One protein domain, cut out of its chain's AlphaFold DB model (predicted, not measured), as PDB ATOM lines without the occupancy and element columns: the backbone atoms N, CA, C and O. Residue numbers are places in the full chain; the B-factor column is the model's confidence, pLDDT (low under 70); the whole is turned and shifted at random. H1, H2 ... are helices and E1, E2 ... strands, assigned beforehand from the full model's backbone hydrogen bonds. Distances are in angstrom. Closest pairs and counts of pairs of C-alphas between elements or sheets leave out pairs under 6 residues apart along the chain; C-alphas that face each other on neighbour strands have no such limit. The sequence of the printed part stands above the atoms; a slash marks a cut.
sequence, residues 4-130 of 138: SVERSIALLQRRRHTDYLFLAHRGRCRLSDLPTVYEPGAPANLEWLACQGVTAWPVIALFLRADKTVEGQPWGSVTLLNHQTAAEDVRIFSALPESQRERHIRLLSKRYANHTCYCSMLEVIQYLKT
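Overview. This is residues 4 to 130 of the 138 residues of an uncharacterized protein of Colidextribacter sp. OB.20 (UniProt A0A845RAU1). A twisted sheet makes the middle, with H2, H3 and H5 over one face and H6 over the opposite face, while H1 packs on the sheet chiefly at E2 and E4 and is near H6. The long hairpin of E3 and E4 bends, and its far part packs on H1; H4 and H5 form a helical hairpin. The printed part has 127 residues, with six named helices and five named strands in the order H1 E1 E2 H2 H3 E3 E4 H4 H5 E5 H6. The sheet runs E2 E1 E3 E4 E5, the first four antiparallel, while E5 meets E4 only at a point; the class is mixed, helices and strands. The whole is compact, with a radius of gyration of the C-alphas of 13.9 A and spans of 40 by 34 by 25 A.

Arrangement. Start at H1, residues 4 to 14, which is on the sheet; its Ser 8 has its C-alpha 5.5 A from that of Leu 31 in E2, residues 28 to 33. E2 forms a hairpin with E1, residues 19 to 25, where N 23 and O 30 are 2.9 A apart, within hydrogen-bond range. On E1's other side find E3, residues 59 to 70, with N 22 and O 62 at 2.9 A. E3 and E4, residues 73 to 81, form a hairpin with N 63 and O 79 at 2.9 A; E3 bends by 81 degrees at residue 67 and E4 by 65 degrees at residue 76. H2, residues 34 to 38, touches H3, residues 43 to 50, closest at the C-alphas of Val 37 and Asn 45, 4.4 A. H4, residues 83 to 94, only grazes the sheet with residues 83 to 87. H5, residues 98 to 113, touches H4 at a shallow tilt of 30 degrees, opposite ways, closest at the C-alphas of Phe 93 and Arg 101, 5.8 A. E5, residues 117 to 119, meets E4 only at a point, where C-alphas 77 and 118 face each other at 5.2 A. H6, residues 121 to 129, is on the face opposite to H5. Every O i to N i+4 pair is within hydrogen-bond range in H1, H3, H4, H5 and H6; H2 has 0 of 1, but 2 of 2 O i to N i+3 pairs.

Along the chain. Find C-alpha 4 at (589.954, 728.226, 414.465), where H1 begins its 15.9 A. E1 runs 20.4 A, E2 17.1 A, H2 7.2 A and H3 10.4 A. E3 starts at C-alpha 59 (581.853, 734.737, 402.202) and runs 29.0 A; E4 spans 22.8 A, H4 15.9 A, H5 22.4 A and E5 6.3 A. H6 covers 12.3 A and ends at C-alpha 129 (587.759, 724.884, 402.684).

Size, cuts and confidence. The C-alphas farthest apart, those of Glu 71 and Pro 97, are 40.5 A apart. The printed part has no cut, and no link is long. Look for low confidence, pLDDT under 70, at residues 4 to 17, 73 and 114 to 130.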
ATOM      1  N   SER A   4     591.341 727.748 414.389       64.62
ATOM      2  CA  SER A   4     589.954 728.226 414.465       64.62
ATOM      3  C   SER A   4     588.917 727.122 414.190       64.62
ATOM      4  O   SER A   4     587.864 727.057 414.837       64.62
ATOM      5  N   VAL A   5     589.219 726.177 413.291       65.00
ATOM      6  CA  VAL A   5     588.259 725.107 412.955       65.00
ATOM      7  C   VAL A   5     588.257 723.980 413.967       65.00
ATOM      8  O   VAL A   5     587.187 723.499 414.321       65.00
ATOM      9  N   GLU A   6     589.414 723.612 414.504       68.25
ATOM     10  CA  GLU A   6     589.491 722.640 415.600       68.25
ATOM     11  C   GLU A   6     588.701 723.125 416.826       68.25
ATOM     12  O   GLU A   6     587.965 722.353 417.437       68.25
ATOM     13  N   ARG A   7     588.753 724.434 417.121       69.75
ATOM     14  CA  ARG A   7     587.921 725.057 418.163       69.75
ATOM     15  C   ARG A   7     586.429 724.984 417.849       69.75
ATOM     16  O   ARG A   7     585.646 724.667 418.741       69.75
ATOM     17  N   SER A   8     586.038 725.238 416.602       67.38
ATOM     18  CA  SER A   8     584.643 725.101 416.161       67.38
ATOM     19  C   SER A   8     584.133 723.664 416.335       67.38
ATOM     20  O   SER A   8     583.054 723.454 416.881       67.38
ATOM     21  N   ILE A   9     584.937 722.662 415.963       69.31
ATOM     22  CA  ILE A   9     584.594 721.242 416.138       69.31
ATOM     23  C   ILE A   9     584.457 720.895 417.627       69.31
ATOM     24  O   ILE A   9     583.463 720.290 418.027       69.31
ATOM     25  N   ALA A  10     585.402 721.331 418.465       68.56
ATOM     26  CA  ALA A  10     585.352 721.092 419.907       68.56
ATOM     27  C   ALA A  10     584.116 721.725 420.579       68.56
ATOM     28  O   ALA A  10     583.567 721.156 421.524       68.56
ATOM     29  N   LEU A  11     583.650 722.883 420.094       69.00
ATOM     30  CA  LEU A  11     582.408 723.511 420.561       69.00
ATOM     31  C   LEU A  11     581.178 722.670 420.195       69.00
ATOM     32  O   LEU A  11     580.369 722.370 421.076       69.00
ATOM     33  N   LEU A  12     581.086 722.219 418.941       65.00
ATOM     34  CA  LEU A  12     579.990 721.362 418.470       65.00
ATOM     35  C   LEU A  12     579.925 720.017 419.216       65.00
ATOM     36  O   LEU A  12     578.843 719.477 419.427       65.00
ATOM     37  N   GLN A  13     581.068 719.475 419.648       66.00
ATOM     38  CA  GLN A  13     581.123 718.239 420.441       66.00
ATOM     39  C   GLN A  13     580.553 718.401 421.860       66.00
ATOM     40  O   GLN A  13     580.036 717.436 422.423       66.00
ATOM     41  N   ARG A  14     580.663 719.596 422.461       61.53
ATOM     42  CA  ARG A  14     580.321 719.843 423.876       61.53
ATOM     43  C   ARG A  14     578.867 720.247 424.106       61.53
ATOM     44  O   ARG A  14     578.359 720.040 425.205       61.53
ATOM     45  N   ARG A  15     578.206 720.841 423.112       60.66
ATOM     46  CA  ARG A  15     576.859 721.411 423.253       60.66
ATOM     47  C   ARG A  15     575.876 720.734 422.302       60.66
ATOM     48  O   ARG A  15     575.889 720.967 421.095       60.66
ATOM     49  N   ARG A  16     575.030 719.874 422.877       56.44
ATOM     50  CA  ARG A  16     573.967 719.138 422.177       56.44
ATOM     51  C   ARG A  16     572.694 719.991 422.101       56.44
ATOM     52  O   ARG A  16     572.391 720.703 423.054       56.44
ATOM     53  N   HIS A  17     571.956 719.892 420.990       61.84
ATOM     54  CA  HIS A  17     570.672 720.576 420.752       61.84
ATOM     55  C   HIS A  17     570.745 722.109 420.703       61.84
ATOM     56  O   HIS A  17     569.868 722.802 421.213       61.84
ATOM     57  N   THR A  18     571.802 722.661 420.111       73.19
ATOM     58  CA  THR A  18     571.914 724.105 419.870       73.19
ATOM     59  C   THR A  18     572.132 724.358 418.386       73.19
ATOM     60  O   THR A  18     572.797 723.576 417.702       73.19
ATOM     61  N   ASP A  19     571.534 725.442 417.902       87.69
ATOM     62  CA  ASP A  19     571.705 725.925 416.542       87.69
ATOM     63  C   ASP A  19     572.851 726.932 416.491       87.69
ATOM     64  O   ASP A  19     572.976 727.804 417.358       87.69
ATOM     65  N   TYR A  20     573.674 726.821 415.455       89.44
ATOM     66  CA  TYR A  20     574.855 727.645 415.263       89.44
ATOM     67  C   TYR A  20     574.839 728.325 413.909       89.44
ATOM     68  O   TYR A  20     574.290 727.824 412.924       89.44
ATOM     69  N   LEU A  21     575.546 729.444 413.862       91.38
ATOM     70  CA  LEU A  21     575.921 730.115 412.638       91.38
ATOM     71  C   LEU A  21     577.434 730.039 412.468       91.38
ATOM     72  O   LEU A  21     578.204 730.386 413.367       91.38
ATOM     73  N   PHE A  22     577.851 729.571 411.298       90.56
ATOM     74  CA  PHE A  22     579.244 729.525 410.893       90.56
ATOM     75  C   PHE A  22     579.482 730.532 409.776       90.56
ATOM     76  O   PHE A  22     578.782 730.522 408.765       90.56
ATOM     77  N   LEU A  23     580.483 731.382 409.966       90.88
ATOM     78  CA  LEU A  23     580.914 732.373 408.992       90.88
ATOM     79  C   LEU A  23     582.381 732.121 408.655       90.88
ATOM     80  O   LEU A  23     583.200 731.981 409.564       90.88
ATOM     81  N   ALA A  24     582.726 732.074 407.371       88.38
ATOM     82  CA  ALA A  24     584.108 731.987 406.918       88.38
ATOM     83  C   ALA A  24     584.383 732.954 405.765       88.38
ATOM     84  O   ALA A  24     583.631 733.018 404.794       88.38
ATOM     85  N   HIS A  25     585.483 733.696 405.873       85.00
ATOM     86  CA  HIS A  25     585.954 734.631 404.854       85.00
ATOM     87  C   HIS A  25     587.447 734.930 405.061       85.00
ATOM     88  O   HIS A  25     587.936 734.933 406.188       85.00
ATOM     89  N   ARG A  26     588.194 735.211 403.982       81.81
ATOM     90  CA  ARG A  26     589.618 735.631 404.027       81.81
ATOM     91  C   ARG A  26     590.520 734.789 404.955       81.81
ATOM     92  O   ARG A  26     591.333 735.338 405.695       81.81
ATOM     93  N   GLY A  27     590.358 733.465 404.946       76.56
ATOM     94  CA  GLY A  27     591.138 732.555 405.799       76.56
ATOM     95  C   GLY A  27     590.809 732.640 407.294       76.56
ATOM     96  O   GLY A  27     591.521 732.064 408.106       76.56
ATOM     97  N   ARG A  28     589.743 733.353 407.668       80.75
ATOM     98  CA  ARG A  28     589.168 733.372 409.012       80.75
ATOM     99  C   ARG A  28     587.859 732.608 409.000       80.75
ATOM    100  O   ARG A  28     587.155 732.560 407.992       80.75
ATOM    101  N   CYS A  29     587.526 732.027 410.139       83.75
ATOM    102  CA  CYS A  29     586.210 731.461 410.362       83.75
ATOM    103  C   CYS A  29     585.807 731.594 411.824       83.75
ATOM    104  O   CYS A  29     586.672 731.631 412.705       83.75
ATOM    105  N   ARG A  30     584.500 731.633 412.063       86.19
ATOM    106  CA  ARG A  30     583.906 731.632 413.393       86.19
ATOM    107  C   ARG A  30     582.653 730.776 413.402       86.19
ATOM    108  O   ARG A  30     581.777 730.936 412.559       86.19
ATOM    109  N   LEU A  31     582.554 729.933 414.421       89.19
ATOM    110  CA  LEU A  31     581.313 729.307 414.848       89.19
ATOM    111  C   LEU A  31     580.743 730.089 416.036       89.19
ATOM    112  O   LEU A  31     581.472 730.352 416.995       89.19
ATOM    113  N   SER A  32     579.466 730.454 415.972       90.88
ATOM    114  CA  SER A  32     578.767 731.173 417.043       90.88
ATOM    115  C   SER A  32     577.435 730.508 417.355       90.88
ATOM    116  O   SER A  32     576.751 730.048 416.440       90.88
ATOM    117  N   ASP A  33     577.050 730.498 418.632       90.38
ATOM    118  CA  ASP A  33     575.680 730.172 419.029       90.38
ATOM    119  C   ASP A  33     574.723 731.142 418.320       90.38
ATOM    120  O   ASP A  33     574.981 732.352 418.273       90.38
ATOM    121  N   LEU A  34     573.617 730.626 417.775       91.69
ATOM    122  CA  LEU A  34     572.663 731.434 417.014       91.69
ATOM    123  C   LEU A  34     572.202 732.695 417.777       91.69
ATOM    124  O   LEU A  34     572.255 733.770 417.179       91.69
ATOM    125  N   PRO A  35     571.833 732.645 419.077       92.75
ATOM    126  CA  PRO A  35     571.419 733.845 419.805       92.75
ATOM    127  C   PRO A  35     572.500 734.928 419.891       92.75
ATOM    128  O   PRO A  35     572.187 736.109 419.769       92.75
ATOM    129  N   THR A  36     573.772 734.548 420.032       93.06
ATOM    130  CA  THR A  36     574.889 735.499 420.162       93.06
ATOM    131  C   THR A  36     575.114 736.317 418.891       93.06
ATOM    132  O   THR A  36     575.613 737.436 418.967       93.06
ATOM    133  N   VAL A  37     574.731 735.800 417.719       95.00
ATOM    134  CA  VAL A  37     574.802 736.561 416.459       95.00
ATOM    135  C   VAL A  37     573.765 737.685 416.418       95.00
ATOM    136  O   VAL A  37     574.011 738.725 415.810       95.00
ATOM    137  N   TYR A  38     572.629 737.516 417.097       96.06
ATOM    138  CA  TYR A  38     571.594 738.545 417.182       96.06
ATOM    139  C   TYR A  38     571.770 739.481 418.385       96.06
ATOM    140  O   TYR A  38     571.021 740.448 418.488       96.06
ATOM    141  N   GLU A  39     572.733 739.235 419.277       95.50
ATOM    142  CA  GLU A  39     573.005 740.112 420.418       95.50
ATOM    143  C   GLU A  39     573.762 741.378 419.963       95.50
ATOM    144  O   GLU A  39     574.900 741.267 419.494       95.50
ATOM    145  N   PRO A  40     573.177 742.586 420.078       94.25
ATOM    146  CA  PRO A  40     573.787 743.818 419.590       94.25
ATOM    147  C   PRO A  40     575.158 744.076 420.201       94.25
ATOM    148  O   PRO A  40     575.335 744.051 421.416       94.25
ATOM    149  N   GLY A  41     576.143 744.349 419.346       92.56
ATOM    150  CA  GLY A  41     577.502 744.668 419.787       92.56
ATOM    151  C   GLY A  41     578.315 743.464 420.271       92.56
ATOM    152  O   GLY A  41     579.504 743.617 420.554       92.56
ATOM    153  N   ALA A  42     577.736 742.259 420.314       93.81
ATOM    154  CA  ALA A  42     578.517 741.052 420.540       93.81
ATOM    155  C   ALA A  42     579.533 740.856 419.397       93.81
ATOM    156  O   ALA A  42     579.228 741.157 418.240       93.81
ATOM    157  N   PRO A  43     580.727 740.288 419.660       92.38
ATOM    158  CA  PRO A  43     581.736 740.088 418.619       92.38
ATOM    159  C   PRO A  43     581.224 739.316 417.395       92.38
ATOM    160  O   PRO A  43     581.605 739.628 416.271       92.38
ATOM    161  N   ALA A  44     580.340 738.333 417.604       91.81
ATOM    162  CA  ALA A  44     579.722 737.579 416.519       91.81
ATOM    163  C   ALA A  44     578.766 738.448 415.684       91.81
ATOM    164  O   ALA A  44     578.828 738.414 414.462       91.81
ATOM    165  N   ASN A  45     577.930 739.264 416.331       95.12
ATOM    166  CA  ASN A  45     577.043 740.208 415.652       95.12
ATOM    167  C   ASN A  45     577.834 741.194 414.779       95.12
ATOM    168  O   ASN A  45     577.554 741.333 413.591       95.12
ATOM    169  N   LEU A  46     578.882 741.806 415.339       93.69
ATOM    170  CA  LEU A  46     579.725 742.759 414.614       93.69
ATOM    171  C   LEU A  46     580.422 742.128 413.401       93.69
ATOM    172  O   LEU A  46     580.519 742.767 412.357       93.69
ATOM    173  N   GLU A  47     580.892 740.884 413.509       90.88
ATOM    174  CA  GLU A  47     581.570 740.194 412.403       90.88
ATOM    175  C   GLU A  47     580.617 739.865 411.243       90.88
ATOM    176  O   GLU A  47     580.980 740.044 410.078       90.88
ATOM    177  N   TRP A  48     579.383 739.457 411.553       92.06
ATOM    178  CA  TRP A  48     578.337 739.231 410.550       92.06
ATOM    179  C   TRP A  48     577.962 740.522 409.816       92.06
ATOM    180  O   TRP A  48     577.871 740.534 408.589       92.06
ATOM    181  N   LEU A  49     577.816 741.630 410.549       92.75
ATOM    182  CA  LEU A  49     577.511 742.933 409.953       92.75
ATOM    183  C   LEU A  49     578.691 743.503 409.153       92.75
ATOM    184  O   LEU A  49     578.482 744.122 408.114       92.75
ATOM    185  N   ALA A  50     579.934 743.250 409.572       89.75
ATOM    186  CA  ALA A  50     581.130 743.704 408.857       89.75
ATOM    187  C   ALA A  50     581.289 743.063 407.468       89.75
ATOM    188  O   ALA A  50     581.963 743.620 406.602       89.75
ATOM    189  N   CYS A  51     580.681 741.896 407.248       82.69
ATOM    190  CA  CYS A  51     580.687 741.224 405.952       82.69
ATOM    191  C   CYS A  51     579.519 741.659 405.047       82.69
ATOM    192  O   CYS A  51     579.441 741.230 403.891       82.69
ATOM    193  N   GLN A  52     578.590 742.484 405.540       83.94
ATOM    194  CA  GLN A  52     577.446 742.947 404.757       83.94
ATOM    195  C   GLN A  52     577.906 743.819 403.578       83.94
ATOM    196  O   GLN A  52     578.774 744.676 403.716       83.94
ATOM    197  N   GLY A  53     577.349 743.580 402.390       79.38
ATOM    198  CA  GLY A  53     577.706 744.299 401.161       79.38
ATOM    199  C   GLY A  53     579.079 743.945 400.576       79.38
ATOM    200  O   GLY A  53     579.436 744.445 399.512       79.38
ATOM    201  N   VAL A  54     579.850 743.063 401.222       78.62
ATOM    202  CA  VAL A  54     581.147 742.622 400.704       78.62
ATOM    203  C   VAL A  54     580.961 741.719 399.483       78.62
ATOM    204  O   VAL A  54     580.330 740.666 399.563       78.62
ATOM    205  N   THR A  55     581.569 742.121 398.365       73.75
ATOM    206  CA  THR A  55     581.646 741.346 397.110       73.75
ATOM    207  C   THR A  55     583.084 741.049 396.677       73.75
ATOM    208  O   THR A  55     583.305 740.251 395.774       73.75
ATOM    209  N   ALA A  56     584.075 741.665 397.330       78.50
ATOM    210  CA  ALA A  56     585.487 741.569 396.957       78.50
ATOM    211  C   ALA A  56     586.130 740.199 397.258       78.50
ATOM    212  O   ALA A  56     587.239 739.931 396.800       78.50
ATOM    213  N   TRP A  57     585.476 739.342 398.047       74.94
ATOM    214  CA  TRP A  57     585.910 737.972 398.326       74.94
ATOM    215  C   TRP A  57     584.714 737.087 398.695       74.94
ATOM    216  O   TRP A  57     583.713 737.605 399.204       74.94
ATOM    217  N   PRO A  58     584.812 735.758 398.500       80.31
ATOM    218  CA  PRO A  58     583.750 734.842 398.884       80.31
ATOM    219  C   PRO A  58     583.556 734.836 400.404       80.31
ATOM    220  O   PRO A  58     584.516 734.780 401.183       80.31
ATOM    221  N   VAL A  59     582.289 734.881 400.812       85.44
ATOM    222  CA  VAL A  59     581.853 734.737 402.202       85.44
ATOM    223  C   VAL A  59     580.951 733.517 402.286       85.44
ATOM    224  O   VAL A  59     579.926 733.437 401.610       85.44
ATOM    225  N   ILE A  60     581.343 732.564 403.121       86.94
ATOM    226  CA  ILE A  60     580.609 731.324 403.343       86.94
ATOM    227  C   ILE A  60     579.837 731.471 404.648       86.94
ATOM    228  O   ILE A  60     580.438 731.666 405.703       86.94
ATOM    229  N   ALA A  61     578.514 731.361 404.567       89.94
ATOM    230  CA  ALA A  61     577.611 731.419 405.707       89.94
ATOM    231  C   ALA A  61     576.824 730.110 405.797       89.94
ATOM    232  O   ALA A  61     576.163 729.720 404.836       89.94
ATOM    233  N   LEU A  62     576.889 729.434 406.941       89.69
ATOM    234  CA  LEU A  62     576.178 728.181 407.183       89.69
ATOM    235  C   LEU A  62     575.342 728.284 408.453       89.69
ATOM    236  O   LEU A  62     575.793 728.832 409.460       89.69
ATOM    237  N   PHE A  63     574.164 727.678 408.419       88.69
ATOM    238  CA  PHE A  63     573.429 727.288 409.613       88.69
ATOM    239  C   PHE A  63     573.736 725.825 409.925       88.69
ATOM    240  O   PHE A  63     573.711 724.978 409.029       88.69
ATOM    241  N   LEU A  64     574.040 725.535 411.187       87.25
ATOM    242  CA  LEU A  64     574.404 724.205 411.659       87.25
ATOM    243  C   LEU A  64     573.500 723.831 412.829       87.25
ATOM    244  O   LEU A  64     573.476 724.540 413.834       87.25
ATOM    245  N   ARG A  65     572.812 722.695 412.737       85.44
ATOM    246  CA  ARG A  65     572.078 722.114 413.866       85.44
ATOM    247  C   ARG A  65     572.757 720.845 414.339       85.44
ATOM    248  O   ARG A  65     572.743 719.849 413.623       85.44
ATOM    249  N   ALA A  66     573.354 720.874 415.526       80.75
ATOM    250  CA  ALA A  66     573.986 719.691 416.099       80.75
ATOM    251  C   ALA A  66     572.936 718.802 416.786       80.75
ATOM    252  O   ALA A  66     572.366 719.179 417.814       80.75
ATOM    253  N   ASP A  67     572.718 717.605 416.242       76.19
ATOM    254  CA  ASP A  67     571.718 716.655 416.742       76.19
ATOM    255  C   ASP A  67     572.330 715.649 417.717       76.19
ATOM    256  O   ASP A  67     571.776 715.370 418.783       76.19
ATOM    257  N   LYS A  68     573.479 715.075 417.346       72.88
ATOM    258  CA  LYS A  68     574.130 713.999 418.100       72.88
ATOM    259  C   LYS A  68     575.643 714.026 417.933       72.88
ATOM    260  O   LYS A  68     576.186 714.704 417.070       72.88
ATOM    261  N   THR A  69     576.329 713.242 418.753       72.56
ATOM    262  CA  THR A  69     577.762 712.976 418.608       72.56
ATOM    263  C   THR A  69     577.936 711.499 418.266       72.56
ATOM    264  O   THR A  69     577.421 710.657 419.002       72.56
ATOM    265  N   VAL A  70     578.643 711.179 417.183       72.69
ATOM    266  CA  VAL A  70     578.966 709.798 416.778       72.69
ATOM    267  C   VAL A  70     580.481 709.688 416.691       72.69
ATOM    268  O   VAL A  70     581.101 710.506 416.024       72.69
ATOM    269  N   GLU A  71     581.077 708.736 417.415       77.38
ATOM    270  CA  GLU A  71     582.541 708.527 417.456       77.38
ATOM    271  C   GLU A  71     583.337 709.802 417.793       77.38
ATOM    272  O   GLU A  71     584.396 710.090 417.246       77.38
ATOM    273  N   GLY A  72     582.787 710.624 418.691       71.50
ATOM    274  CA  GLY A  72     583.387 711.904 419.059       71.50
ATOM    275  C   GLY A  72     583.228 713.003 418.006       71.50
ATOM    276  O   GLY A  72     583.652 714.117 418.264       71.50
ATOM    277  N   GLN A  73     582.588 712.768 416.860       69.44
ATOM    278  CA  GLN A  73     582.320 713.797 415.849       69.44
ATOM    279  C   GLN A  73     580.902 714.370 415.988       69.44
ATOM    280  O   GLN A  73     579.960 713.615 416.255       69.44
ATOM    281  N   PRO A  74     580.710 715.690 415.813       72.31
ATOM    282  CA  PRO A  74     579.381 716.287 415.797       72.31
ATOM    283  C   PRO A  74     578.641 715.917 414.504       72.31
ATOM    284  O   PRO A  74     579.157 716.091 413.402       72.31
ATOM    285  N   TRP A  75     577.419 715.413 414.652       74.62
ATOM    286  CA  TRP A  75     576.511 715.049 413.567       74.62
ATOM    287  C   TRP A  75     575.236 715.881 413.651       74.62
ATOM    288  O   TRP A  75     574.712 716.138 414.738       74.62
ATOM    289  N   GLY A  76     574.703 716.238 412.491       80.25
ATOM    290  CA  GLY A  76     573.435 716.936 412.379       80.25
ATOM    291  C   GLY A  76     573.228 717.461 410.970       80.25
ATOM    292  O   GLY A  76     573.616 716.793 410.012       80.25
ATOM    293  N   SER A  77     572.634 718.641 410.836       80.19
ATOM    294  CA  SER A  77     572.288 719.197 409.531       80.19
ATOM    295  C   SER A  77     572.970 720.528 409.232       80.19
ATOM    296  O   SER A  77     573.208 721.348 410.121       80.19
ATOM    297  N   VAL A  78     573.286 720.730 407.951       82.25
ATOM    298  CA  VAL A  78     573.913 721.948 407.434       82.25
ATOM    299  C   VAL A  78     573.004 722.583 406.398       82.25
ATOM    300  O   VAL A  78     572.567 721.919 405.460       82.25
ATOM    301  N   THR A  79     572.789 723.887 406.528       83.94
ATOM    302  CA  THR A  79     572.115 724.696 405.512       83.94
ATOM    303  C   THR A  79     573.072 725.774 405.033       83.94
ATOM    304  O   THR A  79     573.531 726.596 405.828       83.94
ATOM    305  N   LEU A  80     573.363 725.788 403.731       83.38
ATOM    306  CA  LEU A  80     574.083 726.891 403.104       83.38
ATOM    307  C   LEU A  80     573.169 728.116 403.045       83.38
ATOM    308  O   LEU A  80     572.042 728.036 402.557       83.38
ATOM    309  N   LEU A  81     573.653 729.244 403.550       85.50
ATOM    310  CA  LEU A  81     572.909 730.493 403.582       85.50
ATOM    311  C   LEU A  81     573.413 731.441 402.496       85.50
ATOM    312  O   LEU A  81     574.612 731.529 402.226       85.50
ATOM    313  N   ASN A  82     572.499 732.237 401.943       85.94
ATOM    314  CA  ASN A  82     572.897 733.467 401.274       85.94
ATOM    315  C   ASN A  82     573.379 734.451 402.348       85.94
ATOM    316  O   ASN A  82     572.574 734.948 403.137       85.94
ATOM    317  N   HIS A  83     574.688 734.720 402.374       88.12
ATOM    318  CA  HIS A  83     575.291 735.599 403.372       88.12
ATOM    319  C   HIS A  83     574.637 736.987 403.402       88.12
ATOM    320  O   HIS A  83     574.357 737.489 404.481       88.12
ATOM    321  N   GLN A  84     574.357 737.602 402.247       86.50
ATOM    322  CA  GLN A  84     573.795 738.958 402.204       86.50
ATOM    323  C   GLN A  84     572.392 739.007 402.810       86.50
ATOM    324  O   GLN A  84     572.096 739.879 403.625       86.50
ATOM    325  N   THR A  85     571.546 738.031 402.475       89.12
ATOM    326  CA  THR A  85     570.208 737.914 403.067       89.12
ATOM    327  C   THR A  85     570.278 737.639 404.568       89.12
ATOM    328  O   THR A  85     569.526 738.234 405.334       89.12
ATOM    329  N   ALA A  86     571.184 736.758 405.000       90.81
ATOM    330  CA  ALA A  86     571.336 736.414 406.410       90.81
ATOM    331  C   ALA A  86     571.921 737.573 407.238       90.81
ATOM    332  O   ALA A  86     571.459 737.822 408.346       90.81
ATOM    333  N   ALA A  87     572.887 738.323 406.702       92.12
ATOM    334  CA  ALA A  87     573.445 739.504 407.359       92.12
ATOM    335  C   ALA A  87     572.405 740.628 407.493       92.12
ATOM    336  O   ALA A  87     572.337 741.274 408.536       92.12
ATOM    337  N   GLU A  88     571.555 740.827 406.480       93.06
ATOM    338  CA  GLU A  88     570.455 741.795 406.557       93.06
ATOM    339  C   GLU A  88     569.393 741.386 407.588       93.06
ATOM    340  O   GLU A  88     568.915 742.225 408.352       93.06
ATOM    341  N   ASP A  89     569.074 740.094 407.679       94.19
ATOM    342  CA  ASP A  89     568.216 739.557 408.739       94.19
ATOM    343  C   ASP A  89     568.820 739.829 410.132       94.19
ATOM    344  O   ASP A  89     568.158 740.408 410.997       94.19
ATOM    345  N   VAL A  90     570.110 739.535 410.334       95.25
ATOM    346  CA  VAL A  90     570.827 739.859 411.582       95.25
ATOM    347  C   VAL A  90     570.759 741.357 411.893       95.25
ATOM    348  O   VAL A  90     570.472 741.729 413.034       95.25
ATOM    349  N   ARG A  91     570.958 742.229 410.899       95.62
ATOM    350  CA  ARG A  91     570.879 743.690 411.062       95.62
ATOM    351  C   ARG A  91     569.498 744.144 411.536       95.62
ATOM    352  O   ARG A  91     569.410 744.954 412.455       95.62
ATOM    353  N   ILE A  92     568.432 743.630 410.925       95.50
ATOM    354  CA  ILE A  92     567.050 744.011 411.250       95.50
ATOM    355  C   ILE A  92     566.663 743.513 412.645       95.50
ATOM    356  O   ILE A  92     566.157 744.283 413.461       95.50
ATOM    357  N   PHE A  93     566.893 742.230 412.928       95.62
ATOM    358  CA  PHE A  93     566.338 741.585 414.120       95.62
ATOM    359  C   PHE A  93     567.204 741.744 415.374       95.62
ATOM    360  O   PHE A  93     566.675 741.622 416.479       95.62
ATOM    361  N   SER A  94     568.498 742.060 415.242       95.56
ATOM    362  CA  SER A  94     569.330 742.411 416.406       95.56
ATOM    363  C   SER A  94     568.870 743.709 417.073       95.56
ATOM    364  O   SER A  94     568.882 743.800 418.298       95.56
ATOM    365  N   ALA A  95     568.370 744.673 416.293       94.31
ATOM    366  CA  ALA A  95     567.875 745.958 416.788       94.31
ATOM    367  C   ALA A  95     566.529 745.878 417.540       94.31
ATOM    368  O   ALA A  95     566.080 746.878 418.102       94.31
ATOM    369  N   LEU A  96     565.861 744.720 417.540       94.56
ATOM    370  CA  LEU A  96     564.577 744.542 418.213       94.56
ATOM    371  C   LEU A  96     564.739 744.252 419.716       94.56
ATOM    372  O   LEU A  96     565.783 743.751 420.145       94.56
ATOM    373  N   PRO A  97     563.683 744.484 420.523       95.38
ATOM    374  CA  PRO A  97     563.650 744.051 421.917       95.38
ATOM    375  C   PRO A  97     563.906 742.547 422.061       95.38
ATOM    376  O   PRO A  97     563.486 741.753 421.214       95.38
ATOM    377  N   GLU A  98     564.519 742.152 423.177       93.62
ATOM    378  CA  GLU A  98     564.954 740.776 423.454       93.62
ATOM    379  C   GLU A  98     563.859 739.729 423.190       93.62
ATOM    380  O   GLU A  98     564.086 738.768 422.461       93.62
ATOM    381  N   SER A  99     562.631 739.957 423.660       92.75
ATOM    382  CA  SER A  99     561.512 739.021 423.463       92.75
ATOM    383  C   SER A  99     561.139 738.801 421.990       92.75
ATOM    384  O   SER A  99     560.752 737.695 421.593       92.75
ATOM    385  N   GLN A 100     561.266 739.836 421.153       92.50
ATOM    386  CA  GLN A 100     561.019 739.745 419.713       92.50
ATOM    387  C   GLN A 100     562.183 739.058 419.004       92.50
ATOM    388  O   GLN A 100     561.954 738.193 418.155       92.50
ATOM    389  N   ARG A 101     563.415 739.388 419.400       94.94
ATOM    390  CA  ARG A 101     564.637 738.746 418.914       94.94
ATOM    391  C   ARG A 101     564.624 737.244 419.196       94.94
ATOM    392  O   ARG A 101     564.811 736.446 418.281       94.94
ATOM    393  N   GLU A 102     564.300 736.833 420.416       93.62
ATOM    394  CA  GLU A 102     564.153 735.420 420.767       93.62
ATOM    395  C   GLU A 102     563.069 734.717 419.945       93.62
ATOM    396  O   GLU A 102     563.255 733.589 419.478       93.62
ATOM    397  N   ARG A 103     561.910 735.366 419.766       92.75
ATOM    398  CA  ARG A 103     560.826 734.818 418.942       92.75
ATOM    399  C   ARG A 103     561.294 734.606 417.506       92.75
ATOM    400  O   ARG A 103     560.994 733.557 416.936       92.75
ATOM    401  N   HIS A 104     562.020 735.568 416.942       93.25
ATOM    402  CA  HIS A 104     562.608 735.459 415.611       93.25
ATOM    403  C   HIS A 104     563.592 734.291 415.523       93.25
ATOM    404  O   HIS A 104     563.411 733.414 414.679       93.25
ATOM    405  N   ILE A 105     564.542 734.203 416.458       91.69
ATOM    406  CA  ILE A 105     565.524 733.111 416.539       91.69
ATOM    407  C   ILE A 105     564.826 731.743 416.549       91.69
ATOM    408  O   ILE A 105     565.207 730.848 415.788       91.69
ATOM    409  N   ARG A 106     563.763 731.576 417.351       90.19
ATOM    410  CA  ARG A 106     562.977 730.327 417.403       90.19
ATOM    411  C   ARG A 106     562.328 729.988 416.053       90.19
ATOM    412  O   ARG A 106     562.340 728.828 415.637       90.19
ATOM    413  N   LEU A 107     561.769 730.977 415.355       89.06
ATOM    414  CA  LEU A 107     561.137 730.774 414.044       89.06
ATOM    415  C   LEU A 107     562.160 730.466 412.947       89.06
ATOM    416  O   LEU A 107     561.914 729.596 412.110       89.06
ATOM    417  N   LEU A 108     563.305 731.143 412.971       87.38
ATOM    418  CA  LEU A 108     564.406 730.931 412.041       87.38
ATOM    419  C   LEU A 108     564.974 729.515 412.172       87.38
ATOM    420  O   LEU A 108     565.057 728.778 411.190       87.38
ATOM    421  N   SER A 109     565.240 729.105 413.414       85.38
ATOM    422  CA  SER A 109     565.658 727.751 413.782       85.38
ATOM    423  C   SER A 109     564.697 726.696 413.229       85.38
ATOM    424  O   SER A 109     565.120 725.695 412.651       85.38
ATOM    425  N   LYS A 110     563.382 726.919 413.352       84.56
ATOM    426  CA  LYS A 110     562.359 726.016 412.801       84.56
ATOM    427  C   LYS A 110     562.354 726.003 411.268       84.56
ATOM    428  O   LYS A 110     562.179 724.947 410.667       84.56
ATOM    429  N   ARG A 111     562.545 727.158 410.623       80.62
ATOM    430  CA  ARG A 111     562.560 727.278 409.156       80.62
ATOM    431  C   ARG A 111     563.721 726.505 408.539       80.62
ATOM    432  O   ARG A 111     563.505 725.792 407.561       80.62
ATOM    433  N   TYR A 112     564.920 726.646 409.099       77.12
ATOM    434  CA  TYR A 112     566.104 725.961 408.580       77.12
ATOM    435  C   TYR A 112     566.080 724.461 408.863       77.12
ATOM    436  O   TYR A 112     566.468 723.692 407.994       77.12
ATOM    437  N   ALA A 113     565.506 724.040 409.990       70.56
ATOM    438  CA  ALA A 113     565.280 722.629 410.306       70.56
ATOM    439  C   ALA A 113     564.419 721.872 409.288       70.56
ATOM    440  O   ALA A 113     564.590 720.676 409.083       70.56
ATOM    441  N   ASN A 114     563.443 722.557 408.694       65.31
ATOM    442  CA  ASN A 114     562.483 721.928 407.793       65.31
ATOM    443  C   ASN A 114     563.005 721.823 406.348       65.31
ATOM    444  O   ASN A 114     562.356 721.186 405.526       65.31
ATOM    445  N   HIS A 115     564.155 722.432 406.035       56.88
ATOM    446  CA  HIS A 115     564.728 722.492 404.682       56.88
ATOM    447  C   HIS A 115     566.143 721.891 404.606       56.88
ATOM    448  O   HIS A 115     566.963 722.334 403.805       56.88
ATOM    449  N   THR A 116     566.463 720.907 405.449       55.69
ATOM    450  CA  THR A 116     567.825 720.354 405.559       55.69
ATOM    451  C   THR A 116     568.042 719.042 404.807       55.69
ATOM    452  O   THR A 116     567.260 718.105 404.942       55.69
ATOM    453  N   CYS A 117     569.173 718.948 404.095       47.88
ATOM    454  CA  CYS A 117     569.787 717.679 403.696       47.88
ATOM    455  C   CYS A 117     570.731 717.193 404.810       47.88
ATOM    456  O   CYS A 117     571.552 717.961 405.315       47.88
ATOM    457  N   TYR A 118     570.625 715.920 405.203       47.78
ATOM    458  CA  TYR A 118     571.521 715.309 406.190       47.78
ATOM    459  C   TYR A 118     572.916 715.104 405.589       47.78
ATOM    460  O   TYR A 118     573.059 714.435 404.569       47.78
ATOM    461  N   CYS A 119     573.945 715.664 406.222       51.19
ATOM    462  CA  CYS A 119     575.341 715.504 405.814       51.19
ATOM    463  C   CYS A 119     576.271 715.651 407.028       51.19
ATOM    464  O   CYS A 119     575.902 716.247 408.040       51.19
ATOM    465  N   SER A 120     577.487 715.108 406.944       55.22
ATOM    466  CA  SER A 120     578.511 715.368 407.957       55.22
ATOM    467  C   SER A 120     578.907 716.846 407.909       55.22
ATOM    468  O   SER A 120     579.424 717.338 406.905       55.22
ATOM    469  N   MET A 121     578.691 717.569 409.011       62.62
ATOM    470  CA  MET A 121     579.073 718.982 409.122       62.62
ATOM    471  C   MET A 121     580.565 719.192 408.880       62.62
ATOM    472  O   MET A 121     580.976 720.200 408.306       62.62
ATOM    473  N   LEU A 122     581.370 718.218 409.309       61.28
ATOM    474  CA  LEU A 122     582.809 718.214 409.116       61.28
ATOM    475  C   LEU A 122     583.158 718.125 407.631       61.28
ATOM    476  O   LEU A 122     583.994 718.896 407.173       61.28
ATOM    477  N   GLU A 123     582.494 717.245 406.883       58.84
ATOM    478  CA  GLU A 123     582.731 717.079 405.448       58.84
ATOM    479  C   GLU A 123     582.332 718.328 404.673       58.84
ATOM    480  O   GLU A 123     583.082 718.745 403.803       58.84
ATOM    481  N   VAL A 124     581.225 718.991 405.022       63.47
ATOM    482  CA  VAL A 124     580.830 720.249 404.366       63.47
ATOM    483  C   VAL A 124     581.808 721.377 404.691       63.47
ATOM    484  O   VAL A 124     582.267 722.071 403.786       63.47
ATOM    485  N   ILE A 125     582.190 721.546 405.960       64.50
ATOM    486  CA  ILE A 125     583.170 722.568 406.362       64.50
ATOM    487  C   ILE A 125     584.541 722.292 405.722       64.50
ATOM    488  O   ILE A 125     585.215 723.223 405.282       64.50
ATOM    489  N   GLN A 126     584.966 721.030 405.636       59.66
ATOM    490  CA  GLN A 126     586.215 720.637 404.975       59.66
ATOM    491  C   GLN A 126     586.133 720.776 403.452       59.66
ATOM    492  O   GLN A 126     587.080 721.265 402.845       59.66
ATOM    493  N   TYR A 127     585.005 720.429 402.836       57.47
ATOM    494  CA  TYR A 127     584.762 720.595 401.405       57.47
ATOM    495  C   TYR A 127     584.817 722.072 401.012       57.47
ATOM    496  O   TYR A 127     585.563 722.452 400.109       57.47
ATOM    497  N   LEU A 128     584.131 722.933 401.764       62.00
ATOM    498  CA  LEU A 128     584.108 724.378 401.539       62.00
ATOM    499  C   LEU A 128     585.481 725.038 401.736       62.00
ATOM    500  O   LEU A 128     585.790 726.027 401.077       62.00
ATOM    501  N   LYS A 129     586.356 724.453 402.564       60.94
ATOM    502  CA  LYS A 129     587.759 724.884 402.684       60.94
ATOM    503  C   LYS A 129     588.607 724.611 401.449       60.94
ATOM    504  O   LYS A 129     589.619 725.281 401.269       60.94
ATOM    505  N   THR A 130     588.246 723.627 400.628       54.09
ATOM    506  CA  THR A 130     589.049 723.271 399.448       54.09
ATOM    507  C   THR A 130     588.840 724.210 398.262       54.09
ATOM    508  O   THR A 130     589.501 724.033 397.244       54.09
TER     509      THR A 130